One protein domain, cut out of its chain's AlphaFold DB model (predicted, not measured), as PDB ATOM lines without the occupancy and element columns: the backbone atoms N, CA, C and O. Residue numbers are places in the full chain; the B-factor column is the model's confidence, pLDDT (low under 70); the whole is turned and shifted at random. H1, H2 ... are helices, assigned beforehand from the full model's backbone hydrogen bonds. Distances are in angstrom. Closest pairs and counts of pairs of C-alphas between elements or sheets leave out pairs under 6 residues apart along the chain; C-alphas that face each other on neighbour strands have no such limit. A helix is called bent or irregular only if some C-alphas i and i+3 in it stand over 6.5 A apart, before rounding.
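Overview. This is residues 407 to 496 and 534 to 623 of the 827 residues of the protein "Winged helix-turn-helix transcription repressor DNA-binding protein" of Pochonia chlamydosporia 123 (UniProt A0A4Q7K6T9). What shape do these atoms make? They make a long bundle of four helices, up and down, each running against the one before it: H7 and H8 form a long helical hairpin, H4 runs beside H8, and H2 crosses H4 more steeply. H1 and H6, side by side, cover one end, with H6 across the ends of H4 and H8, and the short H3 packs on H7 toward the other end. How is it made up and how large is it? The printed part has 180 residues with eight named helices, H1 to H8 in chain order, and no named strand; the class is all helix. It is elongated, spanning 64 by 39 by 28 A, and only just compact, close to loose, with a radius of gyration of the C-alphas of 18.8 A.

Arrangement. What does the longest helix touch? H8, residues 594 to 621, is the hub, touching four helices. With residues 595 to 606 alone it touches H7, residues 562 to 583, at a shallow tilt of 15 degrees, opposite ways, in a hairpin whose closest C-alphas, Cys 570 and Ala 599, are 4.6 A apart. H8 also touches H4, residues 463 to 483, with residues 605 to 613 alone, at a shallow tilt of 13 degrees, the same way; the closest C-alphas, Ala 480 and Leu 609, are 6.7 A apart. What else meets H8? H6, residues 534 to 552, is about perpendicular to it at 84 degrees, and they touch, the closest C-alphas, Ala 546 and Val 616, being 5.2 A apart. H5, residues 486 to 489, touches H8 too, with the C-alphas of Arg 486 and Ala 613 closest at 4.8 A. Where are the others? H2, residues 432 to 451, touches H4 at a steep tilt of 43 degrees, opposite ways, the closest C-alphas being Leu 443 and Leu 476 at 6.8 A. H1, residues 412 to 423, touches H6 at a shallow tilt of 24 degrees, the same way, with the C-alphas of Leu 412 and Leu 541 closest at 5.4 A. H3, residues 455 to 460, touches H7, the closest C-alphas being Ala 455 and Arg 572 at 5.9 A, and is apart from H8. How regular are the backbones? In H1, H2, H6, H7 and H8 every O i to N i+4 pair is within hydrogen-bond range, and in H4 16 of 17 are; H5 is too short for such a pair. H3 has 0 of 2, with 2 of 3 O i to N i+3 pairs within range, and is irregular, C-alphas 456 and 459 being 7.3 A apart.

Along the chain. How long are the helices, from first to last C-alpha? H8 measures 41.2 A, H7 31.8 A, H4 30.1 A, H2 28.8 A, H6 27.3 A and H1 16.7 A; H3 has six residues and H5 four. Where can they be found? H1 begins with C-alpha 412 at (-44.360, 26.837, 17.792). H8 begins with C-alpha 594 at (-32.782, 55.642, -1.240) and ends with C-alpha 621 at (-26.477, 24.499, 24.971).

Size, cuts and confidence. How far does it reach? The two C-alphas farthest apart, those of Leu 427 and Glu 587, are 66.5 A apart. Residues 424 to 430 and 582 to 588 stand free, as do residues 460 to 465, of which 463 to 465 belong to H4. Where is it cut, and are any links long? Residues 497 to 533 are not printed, and C-alphas 496 and 534 are 34.4 A apart across the cut. Of the links that are printed whole, none is long. Where is confidence low? The mean pLDDT of the printed part is 80.1, and residues 424 to 430, 489 to 496, 534 to 538, 586 to 591 and 622 to 623 are under 70.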
ATOM      1  N   PRO A 407     -41.274  30.152   2.337       88.94
ATOM      2  CA  PRO A 407     -40.825  29.808   3.676       88.94
ATOM      3  C   PRO A 407     -41.927  30.113   4.701       88.94
ATOM      4  O   PRO A 407     -42.400  31.258   4.776       88.94
ATOM      5  N   PRO A 408     -42.350  29.115   5.492       81.75
ATOM      6  CA  PRO A 408     -43.437  29.298   6.439       81.75
ATOM      7  C   PRO A 408     -43.031  30.280   7.547       81.75
ATOM      8  O   PRO A 408     -41.855  30.398   7.896       81.75
ATOM      9  N   ALA A 409     -44.005  31.011   8.093       81.56
ATOM     10  CA  ALA A 409     -43.765  31.854   9.261       81.56
ATOM     11  C   ALA A 409     -43.396  30.973  10.463       81.56
ATOM     12  O   ALA A 409     -44.051  29.962  10.701       81.56
ATOM     13  N   VAL A 410     -42.344  31.341  11.192       80.25
ATOM     14  CA  VAL A 410     -41.860  30.552  12.328       80.25
ATOM     15  C   VAL A 410     -42.827  30.710  13.498       80.25
ATOM     16  O   VAL A 410     -42.961  31.796  14.053       80.25
ATOM     17  N   ASP A 411     -43.502  29.621  13.859       83.44
ATOM     18  CA  ASP A 411     -44.337  29.517  15.053       83.44
ATOM     19  C   ASP A 411     -44.164  28.143  15.720       83.44
ATOM     20  O   ASP A 411     -43.660  27.190  15.115       83.44
ATOM     21  N   LEU A 412     -44.579  28.038  16.984       79.56
ATOM     22  CA  LEU A 412     -44.360  26.837  17.792       79.56
ATOM     23  C   LEU A 412     -45.098  25.609  17.226       79.56
ATOM     24  O   LEU A 412     -44.591  24.490  17.289       79.56
ATOM     25  N   SER A 413     -46.282  25.807  16.634       81.12
ATOM     26  CA  SER A 413     -47.092  24.722  16.067       81.12
ATOM     27  C   SER A 413     -46.428  24.104  14.835       81.12
ATOM     28  O   SER A 413     -46.361  22.880  14.698       81.12
ATOM     29  N   LEU A 414     -45.865  24.954  13.977       82.00
ATOM     30  CA  LEU A 414     -45.128  24.571  12.788       82.00
ATOM     31  C   LEU A 414     -43.853  23.822  13.158       82.00
ATOM     32  O   LEU A 414     -43.601  22.750  12.610       82.00
ATOM     33  N   VAL A 415     -43.056  24.377  14.075       81.69
ATOM     34  CA  VAL A 415     -41.778  23.782  14.487       81.69
ATOM     35  C   VAL A 415     -42.014  22.385  15.060       81.69
ATOM     36  O   VAL A 415     -41.381  21.429  14.616       81.69
ATOM     37  N   ASN A 416     -43.012  22.226  15.933       81.69
ATOM     38  CA  ASN A 416     -43.396  20.917  16.465       81.69
ATOM     39  C   ASN A 416     -43.871  19.954  15.365       81.69
ATOM     40  O   ASN A 416     -43.471  18.789  15.342       81.69
ATOM     41  N   SER A 417     -44.684  20.426  14.413       81.94
ATOM     42  CA  SER A 417     -45.137  19.612  13.277       81.94
ATOM     43  C   SER A 417     -43.978  19.141  12.394       81.94
ATOM     44  O   SER A 417     -43.994  17.998  11.928       81.94
ATOM     45  N   LEU A 418     -42.988  19.999  12.139       82.00
ATOM     46  CA  LEU A 418     -41.809  19.673  11.335       82.00
ATOM     47  C   LEU A 418     -40.909  18.672  12.061       82.00
ATOM     48  O   LEU A 418     -40.572  17.646  11.478       82.00
ATOM     49  N   THR A 419     -40.605  18.904  13.338       81.06
ATOM     50  CA  THR A 419     -39.799  17.995  14.173       81.06
ATOM     51  C   THR A 419     -40.430  16.601  14.263       81.06
ATOM     52  O   THR A 419     -39.752  15.586  14.093       81.06
ATOM     53  N   ASN A 420     -41.754  16.527  14.440       79.00
ATOM     54  CA  ASN A 420     -42.486  15.256  14.440       79.00
ATOM     55  C   ASN A 420     -42.447  14.566  13.067       79.00
ATOM     56  O   ASN A 420     -42.338  13.344  12.986       79.00
ATOM     57  N   SER A 421     -42.505  15.333  11.977       76.69
ATOM     58  CA  SER A 421     -42.461  14.789  10.612       76.69
ATOM     59  C   SER A 421     -41.065  14.330  10.186       76.69
ATOM     60  O   SER A 421     -40.948  13.453   9.342       76.69
ATOM     61  N   LEU A 422     -40.004  14.922  10.742       74.56
ATOM     62  CA  LEU A 422     -38.616  14.522  10.488       74.56
ATOM     63  C   LEU A 422     -38.222  13.266  11.277       74.56
ATOM     64  O   LEU A 422     -37.354  12.511  10.847       74.56
ATOM     65  N   THR A 423     -38.872  13.029  12.419       71.62
ATOM     66  CA  THR A 423     -38.650  11.846  13.267       71.62
ATOM     67  C   THR A 423     -39.521  10.649  12.869       71.62
ATOM     68  O   THR A 423     -39.152   9.506  13.141       71.62
ATOM     69  N   SER A 424     -40.645  10.877  12.184       63.47
ATOM     70  CA  SER A 424     -41.493   9.823  11.616       63.47
ATOM     71  C   SER A 424     -41.091   9.530  10.168       63.47
ATOM     72  O   SER A 424     -41.033  10.427   9.342       63.47
ATOM     73  N   SER A 425     -40.775   8.271   9.843       54.28
ATOM     74  CA  SER A 425     -40.270   7.883   8.514       54.28
ATOM     75  C   SER A 425     -41.334   8.077   7.418       54.28
ATOM     76  O   SER A 425     -42.341   7.365   7.449       54.28
ATOM     77  N   PRO A 426     -41.143   8.967   6.418       52.97
ATOM     78  CA  PRO A 426     -42.109   9.137   5.344       52.97
ATOM     79  C   PRO A 426     -41.492   8.701   4.006       52.97
ATOM     80  O   PRO A 426     -40.768   9.450   3.355       52.97
ATOM     81  N   LEU A 427     -41.801   7.481   3.559       45.75
ATOM     82  CA  LEU A 427     -41.563   7.061   2.173       45.75
ATOM     83  C   LEU A 427     -42.676   7.628   1.273       45.75
ATOM     84  O   LEU A 427     -43.710   6.992   1.081       45.75
ATOM     85  N   GLY A 428     -42.487   8.826   0.712       51.94
ATOM     86  CA  GLY A 428     -43.398   9.382  -0.297       51.94
ATOM     87  C   GLY A 428     -42.946  10.733  -0.857       51.94
ATOM     88  O   GLY A 428     -42.245  11.466  -0.183       51.94
ATOM     89  N   ARG A 429     -43.347  11.084  -2.090       47.00
ATOM     90  CA  ARG A 429     -43.152  12.442  -2.643       47.00
ATOM     91  C   ARG A 429     -44.064  13.443  -1.931       47.00
ATOM     92  O   ARG A 429     -45.256  13.177  -1.789       47.00
ATOM     93  N   GLY A 430     -43.538  14.618  -1.592       59.25
ATOM     94  CA  GLY A 430     -44.307  15.704  -0.977       59.25
ATOM     95  C   GLY A 430     -44.204  15.744   0.546       59.25
ATOM     96  O   GLY A 430     -45.101  16.291   1.196       59.25
ATOM     97  N   THR A 431     -43.129  15.178   1.105       72.44
ATOM     98  CA  THR A 431     -42.832  15.277   2.539       72.44
ATOM     99  C   THR A 431     -42.579  16.736   2.950       72.44
ATOM    100  O   THR A 431     -42.234  17.573   2.108       72.44
ATOM    101  N   PRO A 432     -42.714  17.083   4.242       75.38
ATOM    102  CA  PRO A 432     -42.316  18.402   4.732       75.38
ATOM    103  C   PRO A 432     -40.849  18.741   4.426       75.38
ATOM    104  O   PRO A 432     -40.544  19.890   4.115       75.38
ATOM    105  N   LEU A 433     -39.961  17.740   4.419       80.38
ATOM    106  CA  LEU A 433     -38.554  17.902   4.051       80.38
ATOM    107  C   LEU A 433     -38.374  18.242   2.561       80.38
ATOM    108  O   LEU A 433     -37.606  19.146   2.238       80.38
ATOM    109  N   ASP A 434     -39.123  17.600   1.655       82.69
ATOM    110  CA  ASP A 434     -39.100  17.949   0.224       82.69
ATOM    111  C   ASP A 434     -39.463  19.422   0.016       82.69
ATOM    112  O   ASP A 434     -38.828  20.119  -0.775       82.69
ATOM    113  N   ARG A 435     -40.467  19.921   0.750       83.56
ATOM    114  CA  ARG A 435     -40.874  21.332   0.678       83.56
ATOM    115  C   ARG A 435     -39.766  22.266   1.152       83.56
ATOM    116  O   ARG A 435     -39.539  23.275   0.496       83.56
ATOM    117  N   LEU A 436     -39.043  21.914   2.218       87.38
ATOM    118  CA  LEU A 436     -37.881  22.684   2.675       87.38
ATOM    119  C   LEU A 436     -36.788  22.751   1.598       87.38
ATOM    120  O   LEU A 436     -36.249  23.829   1.347       87.38
ATOM    121  N   TYR A 437     -36.500  21.648   0.898       89.62
ATOM    122  CA  TYR A 437     -35.556  21.676  -0.225       89.62
ATOM    123  C   TYR A 437     -36.026  22.583  -1.364       89.62
ATOM    124  O   TYR A 437     -35.218  23.338  -1.905       89.62
ATOM    125  N   GLN A 438     -37.317  22.551  -1.704       91.75
ATOM    126  CA  GLN A 438     -37.871  23.426  -2.739       91.75
ATOM    127  C   GLN A 438     -37.825  24.904  -2.329       91.75
ATOM    128  O   GLN A 438     -37.405  25.737  -3.128       91.75
ATOM    129  N   SER A 439     -38.156  25.237  -1.077       92.94
ATOM    130  CA  SER A 439     -38.021  26.600  -0.541       92.94
ATOM    131  C   SER A 439     -36.571  27.083  -0.579       92.94
ATOM    132  O   SER A 439     -36.294  28.193  -1.038       92.94
ATOM    133  N   SER A 440     -35.624  26.231  -0.170       92.69
ATOM    134  CA  SER A 440     -34.192  26.539  -0.224       92.69
ATOM    135  C   SER A 440     -33.693  26.755  -1.657       92.69
ATOM    136  O   SER A 440     -32.910  27.670  -1.924       92.69
ATOM    137  N   ALA A 441     -34.139  25.925  -2.602       93.50
ATOM    138  CA  ALA A 441     -33.796  26.057  -4.015       93.50
ATOM    139  C   ALA A 441     -34.402  27.326  -4.637       93.50
ATOM    140  O   ALA A 441     -33.714  28.032  -5.375       93.50
ATOM    141  N   ALA A 442     -35.659  27.646  -4.310       95.88
ATOM    142  CA  ALA A 442     -36.337  28.845  -4.791       95.88
ATOM    143  C   ALA A 442     -35.651  30.127  -4.297       95.88
ATOM    144  O   ALA A 442     -35.425  31.035  -5.095       95.88
ATOM    145  N   LEU A 443     -35.255  30.181  -3.018       96.19
ATOM    146  CA  LEU A 443     -34.497  31.303  -2.454       96.19
ATOM    147  C   LEU A 443     -33.144  31.485  -3.144       96.19
ATOM    148  O   LEU A 443     -32.844  32.587  -3.598       96.19
ATOM    149  N   ARG A 444     -32.346  30.414  -3.261       94.44
ATOM    150  CA  ARG A 444     -31.036  30.473  -3.930       94.44
ATOM    151  C   ARG A 444     -31.161  30.968  -5.364       94.44
ATOM    152  O   ARG A 444     -30.564  31.978  -5.701       94.44
ATOM    153  N   ASN A 445     -32.033  30.346  -6.157       94.94
ATOM    154  CA  ASN A 445     -32.249  30.741  -7.549       94.94
ATOM    155  C   ASN A 445     -32.688  32.212  -7.671       94.94
ATOM    156  O   ASN A 445     -32.211  32.935  -8.543       94.94
ATOM    157  N   TRP A 446     -33.558  32.685  -6.773       96.88
ATOM    158  CA  TRP A 446     -33.980  34.083  -6.770       96.88
ATOM    159  C   TRP A 446     -32.796  35.039  -6.558       96.88
ATOM    160  O   TRP A 446     -32.603  35.956  -7.359       96.88
ATOM    161  N   PHE A 447     -31.980  34.812  -5.520       96.44
ATOM    162  CA  PHE A 447     -30.845  35.685  -5.208       96.44
ATOM    163  C   PHE A 447     -29.684  35.536  -6.192       96.44
ATOM    164  O   PHE A 447     -29.122  36.555  -6.577       96.44
ATOM    165  N   ASP A 448     -29.370  34.330  -6.662       94.69
ATOM    166  CA  ASP A 448     -28.345  34.102  -7.689       94.69
ATOM    167  C   ASP A 448     -28.677  34.893  -8.963       94.69
ATOM    168  O   ASP A 448     -27.840  35.617  -9.507       94.69
ATOM    169  N   ASN A 449     -29.940  34.828  -9.394       95.25
ATOM    170  CA  ASN A 449     -30.424  35.546 -10.564       95.25
ATOM    171  C   ASN A 449     -30.444  37.072 -10.351       95.25
ATOM    172  O   ASN A 449     -30.024  37.819 -11.234       95.25
ATOM    173  N   TRP A 450     -30.886  37.554  -9.183       94.88
ATOM    174  CA  TRP A 450     -30.871  38.987  -8.863       94.88
ATOM    175  C   TRP A 450     -29.446  39.548  -8.779       94.88
ATOM    176  O   TRP A 450     -29.161  40.607  -9.331       94.88
ATOM    177  N   LEU A 451     -28.523  38.837  -8.129       94.38
ATOM    178  CA  LEU A 451     -27.134  39.274  -7.959       94.38
ATOM    179  C   LEU A 451     -26.328  39.252  -9.270       94.38
ATOM    180  O   LEU A 451     -25.306  39.947  -9.360       94.38
ATOM    181  N   ALA A 452     -26.806  38.511 -10.278       94.12
ATOM    182  CA  ALA A 452     -26.317  38.546 -11.654       94.12
ATOM    183  C   ALA A 452     -26.801  39.777 -12.448       94.12
ATOM    184  O   ALA A 452     -26.247  40.075 -13.510       94.12
ATOM    185  N   VAL A 453     -27.805  40.519 -11.965       93.00
ATOM    186  CA  VAL A 453     -28.217  41.794 -12.570       93.00
ATOM    187  C   VAL A 453     -27.147  42.860 -12.278       93.00
ATOM    188  O   VAL A 453     -26.747  43.044 -11.125       93.00
ATOM    189  N   PRO A 454     -26.658  43.606 -13.288       91.69
ATOM    190  CA  PRO A 454     -25.657  44.642 -13.065       91.69
ATOM    191  C   PRO A 454     -26.163  45.749 -12.132       91.69
ATOM    192  O   PRO A 454     -27.179  46.386 -12.414       91.69
ATOM    193  N   ALA A 455     -25.401  46.055 -11.076       89.81
ATOM    194  CA  ALA A 455     -25.721  47.122 -10.117       89.81
ATOM    195  C   ALA A 455     -25.944  48.485 -10.808       89.81
ATOM    196  O   ALA A 455     -26.827  49.256 -10.445       89.81
ATOM    197  N   SER A 456     -25.196  48.752 -11.882       87.62
ATOM    198  CA  SER A 456     -25.317  49.951 -12.718       87.62
ATOM    199  C   SER A 456     -26.645  50.071 -13.480       87.62
ATOM    200  O   SER A 456     -26.857  51.064 -14.166       87.62
ATOM    201  N   SER A 457     -27.537  49.083 -13.404       88.38
ATOM    202  CA  SER A 457     -28.866  49.139 -14.019       88.38
ATOM    203  C   SER A 457     -29.997  49.391 -13.017       88.38
ATOM    204  O   SER A 457     -31.091  49.774 -13.435       88.38
ATOM    205  N   TYR A 458     -29.729  49.282 -11.707       89.00
ATOM    206  CA  TYR A 458     -30.763  49.295 -10.662       89.00
ATOM    207  C   TYR A 458     -31.591  50.582 -10.639       89.00
ATOM    208  O   TYR A 458     -32.785  50.554 -10.348       89.00
ATOM    209  N   PHE A 459     -30.991  51.714 -11.007       84.44
ATOM    210  CA  PHE A 459     -31.682  53.000 -11.023       84.44
ATOM    211  C   PHE A 459     -32.781  53.121 -12.097       84.44
ATOM    212  O   PHE A 459     -33.665  53.965 -11.994       84.44
ATOM    213  N   ARG A 460     -32.779  52.254 -13.114       86.62
ATOM    214  CA  ARG A 460     -33.787  52.264 -14.193       86.62
ATOM    215  C   ARG A 460     -34.936  51.298 -13.924       86.62
ATOM    216  O   ARG A 460     -35.893  51.252 -14.690       86.62
ATOM    217  N   HIS A 461     -34.805  50.460 -12.898       90.44
ATOM    218  CA  HIS A 461     -35.726  49.359 -12.674       90.44
ATOM    219  C   HIS A 461     -37.105  49.844 -12.208       90.44
ATOM    220  O   HIS A 461     -37.194  50.787 -11.421       90.44
ATOM    221  N   PRO A 462     -38.191  49.194 -12.655       91.94
ATOM    222  CA  PRO A 462     -39.526  49.553 -12.205       91.94
ATOM    223  C   PRO A 462     -39.747  49.221 -10.724       91.94
ATOM    224  O   PRO A 462     -39.249  48.223 -10.206       91.94
ATOM    225  N   THR A 463     -40.603  49.974 -10.045       90.19
ATOM    226  CA  THR A 463     -41.044  49.698  -8.671       90.19
ATOM    227  C   THR A 463     -41.568  48.275  -8.488       90.19
ATOM    228  O   THR A 463     -41.424  47.704  -7.408       90.19
ATOM    229  N   THR A 464     -42.129  47.673  -9.539       92.31
ATOM    230  CA  THR A 464     -42.674  46.314  -9.501       92.31
ATOM    231  C   THR A 464     -41.628  45.228  -9.285       92.31
ATOM    232  O   THR A 464     -41.971  44.211  -8.696       92.31
ATOM    233  N   ILE A 465     -40.369  45.417  -9.704       91.81
ATOM    234  CA  ILE A 465     -39.302  44.453  -9.383       91.81
ATOM    235  C   ILE A 465     -38.688  44.735  -8.010       91.81
ATOM    236  O   ILE A 465     -38.378  43.810  -7.263       91.81
ATOM    237  N   MET A 466     -38.599  46.007  -7.612       89.44
ATOM    238  CA  MET A 466     -38.131  46.357  -6.269       89.44
ATOM    239  C   MET A 466     -39.084  45.861  -5.179       89.44
ATOM    240  O   MET A 466     -38.633  45.443  -4.114       89.44
ATOM    241  N   SER A 467     -40.394  45.842  -5.437       89.81
ATOM    242  CA  SER A 467     -41.369  45.238  -4.518       89.81
ATOM    243  C   SER A 467     -41.116  43.733  -4.332       89.81
ATOM    244  O   SER A 467     -41.206  43.224  -3.213       89.81
ATOM    245  N   GLN A 468     -40.719  43.031  -5.399       92.19
ATOM    246  CA  GLN A 468     -40.363  41.612  -5.354       92.19
ATOM    247  C   GLN A 468     -39.057  41.368  -4.605       92.19
ATOM    248  O   GLN A 468     -38.980  40.410  -3.842       92.19
ATOM    249  N   LEU A 469     -38.069  42.260  -4.741       92.25
ATOM    250  CA  LEU A 469     -36.852  42.228  -3.928       92.25
ATOM    251  C   LEU A 469     -37.170  42.337  -2.433       92.25
ATOM    252  O   LEU A 469     -36.657  41.554  -1.636       92.25
ATOM    253  N   VAL A 470     -38.050  43.264  -2.042       90.06
ATOM    254  CA  VAL A 470     -38.486  43.399  -0.641       90.06
ATOM    255  C   VAL A 470     -39.168  42.118  -0.147       90.06
ATOM    256  O   VAL A 470     -38.878  41.652   0.959       90.06
ATOM    257  N   TYR A 471     -40.033  41.515  -0.967       92.44
ATOM    258  CA  TYR A 471     -40.640  40.220  -0.653       92.44
ATOM    259  C   TYR A 471     -39.581  39.115  -0.494       92.44
ATOM    260  O   TYR A 471     -39.595  38.407   0.512       92.44
ATOM    261  N   ALA A 472     -38.620  39.004  -1.413       95.12
ATOM    262  CA  ALA A 472     -37.576  37.985  -1.364       95.12
ATOM    263  C   ALA A 472     -36.664  38.119  -0.135       95.12
ATOM    264  O   ALA A 472     -36.376  37.116   0.515       95.12
ATOM    265  N   ILE A 473     -36.274  39.343   0.252       93.19
ATOM    266  CA  ILE A 473     -35.532  39.599   1.504       93.19
ATOM    267  C   ILE A 473     -36.357  39.152   2.716       93.19
ATOM    268  O   ILE A 473     -35.822  38.551   3.645       93.19
ATOM    269  N   THR A 474     -37.668  39.413   2.705       91.75
ATOM    270  CA  THR A 474     -38.567  38.994   3.790       91.75
ATOM    271  C   THR A 474     -38.611  37.467   3.898       91.75
ATOM    272  O   THR A 474     -38.520  36.927   4.999       91.75
ATOM    273  N   MET A 475     -38.689  36.759   2.767       94.12
ATOM    274  CA  MET A 475     -38.658  35.291   2.735       94.12
ATOM    275  C   MET A 475     -37.298  34.731   3.160       94.12
ATOM    276  O   MET A 475     -37.250  33.738   3.884       94.12
ATOM    277  N   LEU A 476     -36.200  35.392   2.782       94.31
ATOM    278  CA  LEU A 476     -34.855  35.044   3.239       94.31
ATOM    279  C   LEU A 476     -34.733  35.179   4.762       94.31
ATOM    280  O   LEU A 476     -34.178  34.299   5.411       94.31
ATOM    281  N   GLY A 477     -35.299  36.244   5.338       91.12
ATOM    282  CA  GLY A 477     -35.349  36.444   6.787       91.12
ATOM    283  C   GLY A 477     -36.161  35.370   7.511       91.12
ATOM    284  O   GLY A 477     -35.709  34.850   8.527       91.12
ATOM    285  N   ARG A 478     -37.315  34.967   6.962       90.88
ATOM    286  CA  ARG A 478     -38.102  33.848   7.515       90.88
ATOM    287  C   ARG A 478     -37.338  32.527   7.465       90.88
ATOM    288  O   ARG A 478     -37.330  31.787   8.442       90.88
ATOM    289  N   TRP A 479     -36.662  32.249   6.350       91.88
ATOM    290  CA  TRP A 479     -35.813  31.064   6.229       91.88
ATOM    291  C   TRP A 479     -34.660  31.084   7.235       91.88
ATOM    292  O   TRP A 479     -34.399  30.070   7.878       91.88
ATOM    293  N   ALA A 480     -34.021  32.242   7.419       89.12
ATOM    294  CA  ALA A 480     -32.954  32.420   8.396       89.12
ATOM    295  C   ALA A 480     -33.407  32.070   9.815       89.12
ATOM    296  O   ALA A 480     -32.724  31.324  10.511       89.12
ATOM    297  N   GLN A 481     -34.583  32.562  10.214       87.94
ATOM    298  CA  GLN A 481     -35.146  32.287  11.532       87.94
ATOM    299  C   GLN A 481     -35.428  30.796  11.757       87.94
ATOM    300  O   GLN A 481     -35.277  30.313  12.877       87.94
ATOM    301  N   LEU A 482     -35.813  30.072  10.701       86.19
ATOM    302  CA  LEU A 482     -36.178  28.660  10.769       86.19
ATOM    303  C   LEU A 482     -34.965  27.719  10.725       86.19
ATOM    304  O   LEU A 482     -34.888  26.780  11.513       86.19
ATOM    305  N   ALA A 483     -34.046  27.934   9.780       84.50
ATOM    306  CA  ALA A 483     -33.110  26.901   9.331       84.50
ATOM    307  C   ALA A 483     -31.628  27.309   9.355       84.50
ATOM    308  O   ALA A 483     -30.776  26.455   9.111       84.50
ATOM    309  N   THR A 484     -31.289  28.573   9.632       81.12
ATOM    310  CA  THR A 484     -29.892  29.037   9.584       81.12
ATOM    311  C   THR A 484     -29.251  29.026  10.975       81.12
ATOM    312  O   THR A 484     -29.685  29.787  11.842       81.12
ATOM    313  N   PRO A 485     -28.201  28.211  11.201       78.06
ATOM    314  CA  PRO A 485     -27.508  28.163  12.482       78.06
ATOM    315  C   PRO A 485     -26.510  29.317  12.647       78.06
ATOM    316  O   PRO A 485     -26.040  29.907  11.670       78.06
ATOM    317  N   ARG A 486     -26.118  29.583  13.901       75.12
ATOM    318  CA  ARG A 486     -25.133  30.619  14.271       75.12
ATOM    319  C   ARG A 486     -23.809  30.509  13.514       75.12
ATOM    320  O   ARG A 486     -23.245  31.533  13.151       75.12
ATOM    321  N   THR A 487     -23.331  29.295  13.244       72.00
ATOM    322  CA  THR A 487     -22.034  29.039  12.585       72.00
ATOM    323  C   THR A 487     -21.905  29.690  11.206       72.00
ATOM    324  O   THR A 487     -20.802  29.958  10.748       72.00
ATOM    325  N   VAL A 488     -23.024  29.991  10.537       73.25
ATOM    326  CA  VAL A 488     -23.019  30.667   9.231       73.25
ATOM    327  C   VAL A 488     -22.634  32.152   9.362       73.25
ATOM    328  O   VAL A 488     -22.185  32.752   8.393       73.25
ATOM    329  N   TYR A 489     -22.768  32.744  10.553       66.12
ATOM    330  CA  TYR A 489     -22.526  34.165  10.831       66.12
ATOM    331  C   TYR A 489     -21.117  34.480  11.379       66.12
ATOM    332  O   TYR A 489     -20.840  35.619  11.763       66.12
ATOM    333  N   GLU A 490     -20.205  33.506  11.416       53.25
ATOM    334  CA  GLU A 490     -18.827  33.709  11.881       53.25
ATOM    335  C   GLU A 490     -18.075  34.697  10.959       53.25
ATOM    336  O   GLU A 490     -17.805  34.405   9.798       53.25
ATOM    337  N   GLY A 491     -17.763  35.902  11.464       52.00
ATOM    338  CA  GLY A 491     -17.064  36.957  10.705       52.00
ATOM    339  C   GLY A 491     -17.506  38.402  10.990       52.00
ATOM    340  O   GLY A 491     -16.794  39.330  10.617       52.00
ATOM    341  N   GLY A 492     -18.636  38.603  11.682       48.78
ATOM    342  CA  GLY A 492     -19.115  39.920  12.134       48.78
ATOM    343  C   GLY A 492     -19.642  40.850  11.024       48.78
ATOM    344  O   GLY A 492     -19.387  40.656   9.831       48.78
ATOM    345  N   THR A 493     -20.416  41.871  11.410       44.25
ATOM    346  CA  THR A 493     -20.996  42.873  10.494       44.25
ATOM    347  C   THR A 493     -20.219  44.200  10.569       44.25
ATOM    348  O   THR A 493     -20.211  44.829  11.626       44.25
ATOM    349  N   PRO A 494     -19.595  44.685   9.476       38.31
ATOM    350  CA  PRO A 494     -18.998  46.021   9.437       38.31
ATOM    351  C   PRO A 494     -20.080  47.113   9.508       38.31
ATOM    352  O   PRO A 494     -21.002  47.128   8.687       38.31
ATOM    353  N   MET A 495     -19.958  48.041  10.461       35.31
ATOM    354  CA  MET A 495     -20.849  49.201  10.616       35.31
ATOM    355  C   MET A 495     -20.174  50.484  10.093       35.31
ATOM    356  O   MET A 495     -18.965  50.638  10.271       35.31
ATOM    357  N   PRO A 496     -20.911  51.410   9.450       33.34
ATOM    358  CA  PRO A 496     -20.360  52.698   9.034       33.34
ATOM    359  C   PRO A 496     -20.149  53.634  10.236       33.34
ATOM    360  O   PRO A 496     -21.014  53.738  11.104       33.34
ATOM    361  N   ALA A 534     -44.947  36.214  28.733       26.83
ATOM    362  CA  ALA A 534     -44.542  36.587  27.373       26.83
ATOM    363  C   ALA A 534     -43.096  36.158  27.072       26.83
ATOM    364  O   ALA A 534     -42.830  35.654  25.987       26.83
ATOM    365  N   GLU A 535     -42.201  36.276  28.060       36.78
ATOM    366  CA  GLU A 535     -40.829  35.755  27.975       36.78
ATOM    367  C   GLU A 535     -40.809  34.225  27.836       36.78
ATOM    368  O   GLU A 535     -40.017  33.694  27.064       36.78
ATOM    369  N   ALA A 536     -41.720  33.507  28.509       39.22
ATOM    370  CA  ALA A 536     -41.819  32.050  28.398       39.22
ATOM    371  C   ALA A 536     -42.227  31.575  26.989       39.22
ATOM    372  O   ALA A 536     -41.631  30.635  26.473       39.22
ATOM    373  N   LEU A 537     -43.192  32.243  26.342       47.47
ATOM    374  CA  LEU A 537     -43.651  31.887  24.990       47.47
ATOM    375  C   LEU A 537     -42.577  32.106  23.911       47.47
ATOM    376  O   LEU A 537     -42.497  31.321  22.967       47.47
ATOM    377  N   ASP A 538     -41.758  33.154  24.045       66.19
ATOM    378  CA  ASP A 538     -40.644  33.416  23.124       66.19
ATOM    379  C   ASP A 538     -39.485  32.432  23.382       66.19
ATOM    380  O   ASP A 538     -38.905  31.879  22.449       66.19
ATOM    381  N   GLN A 539     -39.223  32.099  24.652       75.38
ATOM    382  CA  GLN A 539     -38.206  31.116  25.034       75.38
ATOM    383  C   GLN A 539     -38.546  29.691  24.563       75.38
ATOM    384  O   GLN A 539     -37.671  28.998  24.043       75.38
ATOM    385  N   ASP A 540     -39.809  29.266  24.685       80.06
ATOM    386  CA  ASP A 540     -40.279  27.958  24.211       80.06
ATOM    387  C   ASP A 540     -40.113  27.818  22.691       80.06
ATOM    388  O   ASP A 540     -39.685  26.771  22.193       80.06
ATOM    389  N   LEU A 541     -40.403  28.888  21.941       84.44
ATOM    390  CA  LEU A 541     -40.192  28.932  20.496       84.44
ATOM    391  C   LEU A 541     -38.706  28.820  20.144       84.44
ATOM    392  O   LEU A 541     -38.343  28.007  19.293       84.44
ATOM    393  N   ILE A 542     -37.848  29.600  20.805       84.12
ATOM    394  CA  ILE A 542     -36.395  29.591  20.580       84.12
ATOM    395  C   ILE A 542     -35.819  28.192  20.851       84.12
ATOM    396  O   ILE A 542     -35.067  27.665  20.027       84.12
ATOM    397  N   SER A 543     -36.214  27.547  21.951       84.12
ATOM    398  CA  SER A 543     -35.793  26.180  22.280       84.12
ATOM    399  C   SER A 543     -36.307  25.139  21.277       84.12
ATOM    400  O   SER A 543     -35.558  24.242  20.884       84.12
ATOM    401  N   ALA A 544     -37.553  25.258  20.809       84.44
ATOM    402  CA  ALA A 544     -38.093  24.362  19.786       84.44
ATOM    403  C   ALA A 544     -37.339  24.503  18.450       84.44
ATOM    404  O   ALA A 544     -37.011  23.502  17.805       84.44
ATOM    405  N   VAL A 545     -37.019  25.739  18.049       86.19
ATOM    406  CA  VAL A 545     -36.231  26.029  16.841       86.19
ATOM    407  C   VAL A 545     -34.812  25.474  16.972       86.19
ATOM    408  O   VAL A 545     -34.318  24.882  16.016       86.19
ATOM    409  N   ALA A 546     -34.178  25.578  18.144       85.25
ATOM    410  CA  ALA A 546     -32.855  25.003  18.398       85.25
ATOM    411  C   ALA A 546     -32.824  23.484  18.152       85.25
ATOM    412  O   ALA A 546     -31.941  22.973  17.453       85.25
ATOM    413  N   GLY A 547     -33.832  22.765  18.660       83.44
ATOM    414  CA  GLY A 547     -33.990  21.329  18.421       83.44
ATOM    415  C   GLY A 547     -34.167  20.990  16.937       83.44
ATOM    416  O   GLY A 547     -33.514  20.077  16.427       83.44
ATOM    417  N   LEU A 548     -34.996  21.758  16.220       84.50
ATOM    418  CA  LEU A 548     -35.209  21.584  14.781       84.50
ATOM    419  C   LEU A 548     -33.931  21.866  13.970       84.50
ATOM    420  O   LEU A 548     -33.575  21.082  13.090       84.50
ATOM    421  N   GLN A 549     -33.208  22.948  14.272       85.56
ATOM    422  CA  GLN A 549     -31.975  23.310  13.569       85.56
ATOM    423  C   GLN A 549     -30.896  22.233  13.705       85.56
ATOM    424  O   GLN A 549     -30.235  21.920  12.717       85.56
ATOM    425  N   SER A 550     -30.750  21.608  14.879       80.56
ATOM    426  CA  SER A 550     -29.816  20.487  15.071       80.56
ATOM    427  C   SER A 550     -30.118  19.313  14.127       80.56
ATOM    428  O   SER A 550     -29.204  18.729  13.544       80.56
ATOM    429  N   GLN A 551     -31.400  19.012  13.892       79.44
ATOM    430  CA  GLN A 551     -31.805  17.978  12.935       79.44
ATOM    431  C   GLN A 551     -31.510  18.397  11.487       79.44
ATOM    432  O   GLN A 551     -30.997  17.596  10.698       79.44
ATOM    433  N   LEU A 552     -31.783  19.658  11.137       81.44
ATOM    434  CA  LEU A 552     -31.572  20.199   9.790       81.44
ATOM    435  C   LEU A 552     -30.088  20.359   9.420       81.44
ATOM    436  O   LEU A 552     -29.755  20.240   8.244       81.44
ATOM    437  N   GLN A 553     -29.185  20.554  10.389       74.56
ATOM    438  CA  GLN A 553     -27.734  20.657  10.152       74.56
ATOM    439  C   GLN A 553     -27.140  19.415   9.468       74.56
ATOM    440  O   GLN A 553     -26.136  19.516   8.764       74.56
ATOM    441  N   SER A 554     -27.777  18.252   9.619       73.25
ATOM    442  CA  SER A 554     -27.382  17.022   8.920       73.25
ATOM    443  C   SER A 554     -27.649  17.051   7.403       73.25
ATOM    444  O   SER A 554     -27.202  16.154   6.688       73.25
ATOM    445  N   GLN A 555     -28.361  18.068   6.895       76.50
ATOM    446  CA  GLN A 555     -28.836  18.165   5.513       76.50
ATOM    447  C   GLN A 555     -28.130  19.306   4.746       76.50
ATOM    448  O   GLN A 555     -28.647  20.424   4.682       76.50
ATOM    449  N   PRO A 556     -26.988  19.055   4.074       70.69
ATOM    450  CA  PRO A 556     -26.181  20.113   3.447       70.69
ATOM    451  C   PRO A 556     -26.912  20.872   2.329       70.69
ATOM    452  O   PRO A 556     -26.608  22.030   2.054       70.69
ATOM    453  N   GLY A 557     -27.904  20.250   1.682       73.00
ATOM    454  CA  GLY A 557     -28.676  20.887   0.614       73.00
ATOM    455  C   GLY A 557     -29.663  21.964   1.083       73.00
ATOM    456  O   GLY A 557     -30.270  22.596   0.220       73.00
ATOM    457  N   LEU A 558     -29.828  22.179   2.395       83.25
ATOM    458  CA  LEU A 558     -30.691  23.223   2.969       83.25
ATOM    459  C   LEU A 558     -29.927  24.491   3.376       83.25
ATOM    460  O   LEU A 558     -30.549  25.533   3.587       83.25
ATOM    461  N   THR A 559     -28.596  24.433   3.440       83.00
ATOM    462  CA  THR A 559     -27.759  25.564   3.850       83.00
ATOM    463  C   THR A 559     -27.768  26.669   2.794       83.00
ATOM    464  O   THR A 559     -27.519  26.428   1.611       83.00
ATOM    465  N   ILE A 560     -28.028  27.903   3.230       87.31
ATOM    466  CA  ILE A 560     -27.948  29.118   2.410       87.31
ATOM    467  C   ILE A 560     -26.985  30.081   3.103       87.31
ATOM    468  O   ILE A 560     -27.137  30.336   4.299       87.31
ATOM    469  N   ASN A 561     -26.024  30.648   2.368       87.19
ATOM    470  CA  ASN A 561     -25.113  31.663   2.905       87.19
ATOM    471  C   ASN A 561     -25.800  33.038   2.979       87.19
ATOM    472  O   ASN A 561     -25.531  33.953   2.203       87.19
ATOM    473  N   ILE A 562     -26.752  33.164   3.902       89.25
ATOM    474  CA  ILE A 562     -27.540  34.385   4.106       89.25
ATOM    475  C   ILE A 562     -26.656  35.603   4.418       89.25
ATOM    476  O   ILE A 562     -26.919  36.662   3.842       89.25
ATOM    477  N   PRO A 563     -25.608  35.505   5.261       86.62
ATOM    478  CA  PRO A 563     -24.712  36.629   5.531       86.62
ATOM    479  C   PRO A 563     -24.020  37.148   4.278       86.62
ATOM    480  O   PRO A 563     -23.984  38.359   4.070       86.62
ATOM    481  N   GLU A 564     -23.525  36.255   3.418       89.00
ATOM    482  CA  GLU A 564     -22.901  36.635   2.151       89.00
ATOM    483  C   GLU A 564     -23.906  37.279   1.193       89.00
ATOM    484  O   GLU A 564     -23.600  38.322   0.611       89.00
ATOM    485  N   ILE A 565     -25.124  36.734   1.081       92.88
ATOM    486  CA  ILE A 565     -26.194  37.327   0.262       92.88
ATOM    487  C   ILE A 565     -26.500  38.749   0.746       92.88
ATOM    488  O   ILE A 565     -26.441  39.696  -0.040       92.88
ATOM    489  N   LEU A 566     -26.779  38.929   2.042       91.88
ATOM    490  CA  LEU A 566     -27.117  40.237   2.613       91.88
ATOM    491  C   LEU A 566     -25.939  41.219   2.527       91.88
ATOM    492  O   LEU A 566     -26.144  42.394   2.222       91.88
ATOM    493  N   SER A 567     -24.706  40.752   2.744       90.25
ATOM    494  CA  SER A 567     -23.493  41.563   2.596       90.25
ATOM    495  C   SER A 567     -23.311  42.028   1.151       90.25
ATOM    496  O   SER A 567     -23.177  43.224   0.897       90.25
ATOM    497  N   THR A 568     -23.430  41.110   0.189       92.50
ATOM    498  CA  THR A 568     -23.340  41.421  -1.243       92.50
ATOM    499  C   THR A 568     -24.424  42.414  -1.652       92.50
ATOM    500  O   THR A 568     -24.143  43.369  -2.372       92.50
ATOM    501  N   MET A 569     -25.653  42.262  -1.153       92.38
ATOM    502  CA  MET A 569     -26.728  43.227  -1.389       92.38
ATOM    503  C   MET A 569     -26.416  44.616  -0.826       92.38
ATOM    504  O   MET A 569     -26.682  45.610  -1.502       92.38
ATOM    505  N   CYS A 570     -25.826  44.706   0.372       90.50
ATOM    506  CA  CYS A 570     -25.361  45.982   0.921       90.50
ATOM    507  C   CYS A 570     -24.322  46.616  -0.004       90.50
ATOM    508  O   CYS A 570     -24.495  47.760  -0.419       90.50
ATOM    509  N   THR A 571     -23.303  45.849  -0.400       91.06
ATOM    510  CA  THR A 571     -22.262  46.312  -1.322       91.06
ATOM    511  C   THR A 571     -22.851  46.758  -2.659       91.06
ATOM    512  O   THR A 571     -22.426  47.773  -3.200       91.06
ATOM    513  N   ARG A 572     -23.865  46.064  -3.192       91.62
ATOM    514  CA  ARG A 572     -24.575  46.471  -4.417       91.62
ATOM    515  C   ARG A 572     -25.290  47.810  -4.235       91.62
ATOM    516  O   ARG A 572     -25.138  48.679  -5.086       91.62
ATOM    517  N   CYS A 573     -26.019  48.009  -3.137       90.31
ATOM    518  CA  CYS A 573     -26.659  49.292  -2.830       90.31
ATOM    519  C   CYS A 573     -25.631  50.430  -2.713       90.31
ATOM    520  O   CYS A 573     -25.853  51.513  -3.245       90.31
ATOM    521  N   GLU A 574     -24.485  50.184  -2.076       89.50
ATOM    522  CA  GLU A 574     -23.399  51.166  -1.954       89.50
ATOM    523  C   GLU A 574     -22.719  51.455  -3.294       89.50
ATOM    524  O   GLU A 574     -22.460  52.611  -3.612       89.50
ATOM    525  N   GLN A 575     -22.499  50.434  -4.126       90.06
ATOM    526  CA  GLN A 575     -22.024  50.603  -5.502       90.06
ATOM    527  C   GLN A 575     -22.977  51.494  -6.303       90.06
ATOM    528  O   GLN A 575     -22.526  52.423  -6.969       90.06
ATOM    529  N   VAL A 576     -24.288  51.245  -6.215       88.50
ATOM    530  CA  VAL A 576     -25.302  52.058  -6.901       88.50
ATOM    531  C   VAL A 576     -25.279  53.486  -6.368       88.50
ATOM    532  O   VAL A 576     -25.291  54.418  -7.165       88.50
ATOM    533  N   ASN A 577     -25.182  53.667  -5.048       87.44
ATOM    534  CA  ASN A 577     -25.052  54.982  -4.429       87.44
ATOM    535  C   ASN A 577     -23.814  55.739  -4.931       87.44
ATOM    536  O   ASN A 577     -23.910  56.916  -5.253       87.44
ATOM    537  N   ASN A 578     -22.669  55.068  -5.037       85.75
ATOM    538  CA  ASN A 578     -21.428  55.687  -5.498       85.75
ATOM    539  C   ASN A 578     -21.516  56.085  -6.976       85.75
ATOM    540  O   ASN A 578     -21.156  57.205  -7.323       85.75
ATOM    541  N   ILE A 579     -22.049  55.206  -7.834       83.06
ATOM    542  CA  ILE A 579     -22.320  55.526  -9.246       83.06
ATOM    543  C   ILE A 579     -23.262  56.729  -9.334       83.06
ATOM    544  O   ILE A 579     -23.032  57.652 -10.110       83.06
ATOM    545  N   PHE A 580     -24.308  56.731  -8.511       78.31
ATOM    546  CA  PHE A 580     -25.289  57.800  -8.452       78.31
ATOM    547  C   PHE A 580     -24.639  59.137  -8.065       78.31
ATOM    548  O   PHE A 580     -24.725  60.097  -8.827       78.31
ATOM    549  N   GLN A 581     -23.903  59.175  -6.951       77.81
ATOM    550  CA  GLN A 581     -23.228  60.374  -6.448       77.81
ATOM    551  C   GLN A 581     -22.116  60.890  -7.375       77.81
ATOM    552  O   GLN A 581     -21.829  62.084  -7.354       77.81
ATOM    553  N   GLN A 582     -21.504  60.035  -8.202       78.31
ATOM    554  CA  GLN A 582     -20.555  60.467  -9.240       78.31
ATOM    555  C   GLN A 582     -21.236  61.231 -10.382       78.31
ATOM    556  O   GLN A 582     -20.599  62.058 -11.027       78.31
ATOM    557  N   THR A 583     -22.516  60.950 -10.644       71.75
ATOM    558  CA  THR A 583     -23.295  61.604 -11.709       71.75
ATOM    559  C   THR A 583     -24.109  62.807 -11.232       71.75
ATOM    560  O   THR A 583     -24.674  63.518 -12.061       71.75
ATOM    561  N   THR A 584     -24.182  63.034  -9.919       72.25
ATOM    562  CA  THR A 584     -24.919  64.143  -9.302       72.25
ATOM    563  C   THR A 584     -23.987  65.348  -9.084       72.25
ATOM    564  O   THR A 584     -22.858  65.148  -8.622       72.25
ATOM    565  N   PRO A 585     -24.426  66.590  -9.380       72.12
ATOM    566  CA  PRO A 585     -23.662  67.805  -9.075       72.12
ATOM    567  C   PRO A 585     -23.243  67.874  -7.598       72.12
ATOM    568  O   PRO A 585     -23.981  67.416  -6.728       72.12
ATOM    569  N   GLU A 586     -22.075  68.453  -7.291       64.00
ATOM    570  CA  GLU A 586     -21.535  68.466  -5.917       64.00
ATOM    571  C   GLU A 586     -22.466  69.134  -4.899       64.00
ATOM    572  O   GLU A 586     -22.608  68.626  -3.791       64.00
ATOM    573  N   GLU A 587     -23.160  70.197  -5.303       64.50
ATOM    574  CA  GLU A 587     -24.135  70.936  -4.487       64.50
ATOM    575  C   GLU A 587     -25.404  70.123  -4.160       64.50
ATOM    576  O   GLU A 587     -26.181  70.494  -3.283       64.50
ATOM    577  N   GLU A 588     -25.625  69.002  -4.854       67.31
ATOM    578  CA  GLU A 588     -26.813  68.151  -4.733       67.31
ATOM    579  C   GLU A 588     -26.512  66.763  -4.150       67.31
ATOM    580  O   GLU A 588     -27.410  65.917  -4.048       67.31
ATOM    581  N   LYS A 589     -25.256  66.498  -3.770       68.50
ATOM    582  CA  LYS A 589     -24.886  65.238  -3.122       68.50
ATOM    583  C   LYS A 589     -25.624  65.128  -1.788       68.50
ATOM    584  O   LYS A 589     -25.454  65.937  -0.886       68.50
ATOM    585  N   MET A 590     -26.468  64.106  -1.681       65.81
ATOM    586  CA  MET A 590     -27.187  63.780  -0.454       65.81
ATOM    587  C   MET A 590     -26.502  62.617   0.261       65.81
ATOM    588  O   MET A 590     -26.370  61.534  -0.323       65.81
ATOM    589  N   ASP A 591     -26.191  62.804   1.545       60.81
ATOM    590  CA  ASP A 591     -25.711  61.730   2.426       60.81
ATOM    591  C   ASP A 591     -26.782  60.638   2.617       60.81
ATOM    592  O   ASP A 591     -26.491  59.441   2.657       60.81
ATOM    593  N   ASN A 592     -28.063  61.036   2.634       71.12
ATOM    594  CA  ASN A 592     -29.206  60.158   2.902       71.12
ATOM    595  C   ASN A 592     -30.090  59.926   1.661       71.12
ATOM    596  O   ASN A 592     -31.115  60.561   1.408       71.12
ATOM    597  N   ASN A 593     -29.603  58.969   0.885       78.25
ATOM    598  CA  ASN A 593     -30.120  58.251  -0.266       78.25
ATOM    599  C   ASN A 593     -31.236  57.204  -0.132       78.25
ATOM    600  O   ASN A 593     -31.252  56.487   0.860       78.25
ATOM    601  N   VAL A 594     -32.029  56.918  -1.180       82.88
ATOM    602  CA  VAL A 594     -32.782  55.642  -1.240       82.88
ATOM    603  C   VAL A 594     -31.843  54.434  -1.147       82.88
ATOM    604  O   VAL A 594     -32.175  53.440  -0.498       82.88
ATOM    605  N   TRP A 595     -30.653  54.523  -1.743       86.19
ATOM    606  CA  TRP A 595     -29.676  53.441  -1.766       86.19
ATOM    607  C   TRP A 595     -28.955  53.302  -0.429       86.19
ATOM    608  O   TRP A 595     -28.783  52.179   0.042       86.19
ATOM    609  N   THR A 596     -28.627  54.416   0.236       84.44
ATOM    610  CA  THR A 596     -28.051  54.374   1.591       84.44
ATOM    611  C   THR A 596     -29.068  53.857   2.612       84.44
ATOM    612  O   THR A 596     -28.733  52.974   3.402       84.44
ATOM    613  N   PHE A 597     -30.342  54.268   2.526       83.06
ATOM    614  CA  PHE A 597     -31.422  53.686   3.335       83.06
ATOM    615  C   PHE A 597     -31.629  52.194   3.051       83.06
ATOM    616  O   PHE A 597     -31.866  51.419   3.977       83.06
ATOM    617  N   SER A 598     -31.544  51.773   1.787       86.12
ATOM    618  CA  SER A 598     -31.683  50.361   1.416       86.12
ATOM    619  C   SER A 598     -30.532  49.525   1.979       86.12
ATOM    620  O   SER A 598     -30.789  48.501   2.608       86.12
ATOM    621  N   ALA A 599     -29.284  49.987   1.849       87.69
ATOM    622  CA  ALA A 599     -28.119  49.341   2.455       87.69
ATOM    623  C   ALA A 599     -28.259  49.240   3.983       87.69
ATOM    624  O   ALA A 599     -28.065  48.168   4.555       87.69
ATOM    625  N   LEU A 600     -28.676  50.325   4.644       83.44
ATOM    626  CA  LEU A 600     -28.899  50.347   6.090       83.44
ATOM    627  C   LEU A 600     -29.970  49.335   6.523       83.44
ATOM    628  O   LEU A 600     -29.756  48.579   7.467       83.44
ATOM    629  N   LYS A 601     -31.102  49.258   5.813       85.12
ATOM    630  CA  LYS A 601     -32.164  48.281   6.111       85.12
ATOM    631  C   LYS A 601     -31.693  46.836   5.952       85.12
ATOM    632  O   LYS A 601     -32.050  45.990   6.775       85.12
ATOM    633  N   VAL A 602     -30.885  46.549   4.932       87.25
ATOM    634  CA  VAL A 602     -30.300  45.213   4.730       87.25
ATOM    635  C   VAL A 602     -29.313  44.882   5.860       87.25
ATOM    636  O   VAL A 602     -29.391  43.786   6.414       87.25
ATOM    637  N   ARG A 603     -28.472  45.834   6.295       83.81
ATOM    638  CA  ARG A 603     -27.580  45.667   7.464       83.81
ATOM    639  C   ARG A 603     -28.346  45.389   8.755       83.81
ATOM    640  O   ARG A 603     -28.027  44.436   9.453       83.81
ATOM    641  N   ILE A 604     -29.385  46.174   9.046       80.62
ATOM    642  CA  ILE A 604     -30.242  45.961  10.224       80.62
ATOM    643  C   ILE A 604     -30.872  44.568  10.176       80.62
ATOM    644  O   ILE A 604     -30.919  43.877  11.190       80.62
ATOM    645  N   THR A 605     -31.342  44.141   9.001       83.38
ATOM    646  CA  THR A 605     -31.899  42.794   8.815       83.38
ATOM    647  C   THR A 605     -30.853  41.732   9.142       83.38
ATOM    648  O   THR A 605     -31.142  40.828   9.917       83.38
ATOM    649  N   ARG A 606     -29.622  41.873   8.637       85.81
ATOM    650  CA  ARG A 606     -28.511  40.966   8.953       85.81
ATOM    651  C   ARG A 606     -28.240  40.888  10.459       85.81
ATOM    652  O   ARG A 606     -28.247  39.788  10.993       85.81
ATOM    653  N   VAL A 607     -28.097  42.027  11.138       82.69
ATOM    654  CA  VAL A 607     -27.830  42.087  12.590       82.69
ATOM    655  C   VAL A 607     -28.961  41.451  13.405       82.69
ATOM    656  O   VAL A 607     -28.713  40.720  14.359       82.69
ATOM    657  N   LYS A 608     -30.224  41.681  13.022       85.00
ATOM    658  CA  LYS A 608     -31.374  41.045  13.686       85.00
ATOM    659  C   LYS A 608     -31.349  39.523  13.553       85.00
ATOM    660  O   LYS A 608     -31.684  38.829  14.508       85.00
ATOM    661  N   LEU A 609     -30.963  39.014  12.383       86.19
ATOM    662  CA  LEU A 609     -30.847  37.576  12.145       86.19
ATOM    663  C   LEU A 609     -29.634  36.965  12.862       86.19
ATOM    664  O   LEU A 609     -29.753  35.866  13.389       86.19
ATOM    665  N   GLU A 610     -28.514  37.692  12.940       84.88
ATOM    666  CA  GLU A 610     -27.342  37.329  13.753       84.88
ATOM    667  C   GLU A 610     -27.740  37.152  15.224       84.88
ATOM    668  O   GLU A 610     -27.546  36.077  15.789       84.88
ATOM    669  N   LYS A 611     -28.404  38.158  15.812       82.50
ATOM    670  CA  LYS A 611     -28.885  38.106  17.202       82.50
ATOM    671  C   LYS A 611     -29.866  36.953  17.438       82.50
ATOM    672  O   LYS A 611     -29.789  36.275  18.457       82.50
ATOM    673  N   TRP A 612     -30.782  36.708  16.499       85.81
ATOM    674  CA  TRP A 612     -31.698  35.565  16.581       85.81
ATOM    675  C   TRP A 612     -30.944  34.229  16.605       85.81
ATOM    676  O   TRP A 612     -31.222  33.379  17.448       85.81
ATOM    677  N   ALA A 613     -29.959  34.051  15.721       85.50
ATOM    678  CA  ALA A 613     -29.166  32.828  15.663       85.50
ATOM    679  C   ALA A 613     -28.341  32.600  16.946       85.50
ATOM    680  O   ALA A 613     -28.169  31.456  17.365       85.50
ATOM    681  N   GLU A 614     -27.865  33.667  17.593       83.88
ATOM    682  CA  GLU A 614     -27.194  33.593  18.898       83.88
ATOM    683  C   GLU A 614     -28.132  33.127  20.015       83.88
ATOM    684  O   GLU A 614     -27.758  32.238  20.780       83.88
ATOM    685  N   LEU A 615     -29.356  33.663  20.077       85.06
ATOM    686  CA  LEU A 615     -30.366  33.241  21.054       85.06
ATOM    687  C   LEU A 615     -30.735  31.760  20.887       85.06
ATOM    688  O   LEU A 615     -30.793  31.020  21.869       85.06
ATOM    689  N   VAL A 616     -30.923  31.308  19.643       85.94
ATOM    690  CA  VAL A 616     -31.209  29.899  19.329       85.94
ATOM    691  C   VAL A 616     -30.034  28.991  19.708       85.94
ATOM    692  O   VAL A 616     -30.246  27.927  20.287       85.94
ATOM    693  N   ALA A 617     -28.791  29.409  19.442       83.06
ATOM    694  CA  ALA A 617     -27.606  28.647  19.838       83.06
ATOM    695  C   ALA A 617     -27.463  28.548  21.367       83.06
ATOM    696  O   ALA A 617     -27.232  27.457  21.881       83.06
ATOM    697  N   ALA A 618     -27.675  29.649  22.096       83.69
ATOM    698  CA  ALA A 618     -27.638  29.655  23.559       83.69
ATOM    699  C   ALA A 618     -28.703  28.724  24.169       83.69
ATOM    700  O   ALA A 618     -28.439  28.028  25.149       83.69
ATOM    701  N   ALA A 619     -29.892  28.652  23.563       81.81
ATOM    702  CA  ALA A 619     -30.939  27.727  23.988       81.81
ATOM    703  C   ALA A 619     -30.602  26.248  23.708       81.81
ATOM    704  O   ALA A 619     -31.074  25.375  24.437       81.81
ATOM    705  N   ALA A 620     -29.785  25.958  22.688       76.81
ATOM    706  CA  ALA A 620     -29.339  24.601  22.362       76.81
ATOM    707  C   ALA A 620     -28.334  24.032  23.384       76.81
ATOM    708  O   ALA A 620     -28.261  22.816  23.558       76.81
ATOM    709  N   GLU A 621     -27.558  24.894  24.052       75.50
ATOM    710  CA  GLU A 621     -26.477  24.499  24.971       75.50
ATOM    711  C   GLU A 621     -26.968  24.124  26.390       75.50
ATOM    712  O   GLU A 621     -26.248  23.451  27.127       75.50
ATOM    713  N   GLY A 622     -28.216  24.457  26.751       51.19
ATOM    714  CA  GLY A 622     -28.856  24.090  28.025       51.19
ATOM    715  C   GLY A 622     -28.276  24.788  29.278       51.19
ATOM    716  O   GLY A 622     -27.180  25.339  29.251       51.19
ATOM    717  N   PRO A 623     -28.987  24.785  30.426       44.41
ATOM    718  CA  PRO A 623     -28.563  25.507  31.636       44.41
ATOM    719  C   PRO A 623     -27.457  24.829  32.480       44.41
ATOM    720  O   PRO A 623     -27.175  25.291  33.585       44.41
TER     721      PRO A 623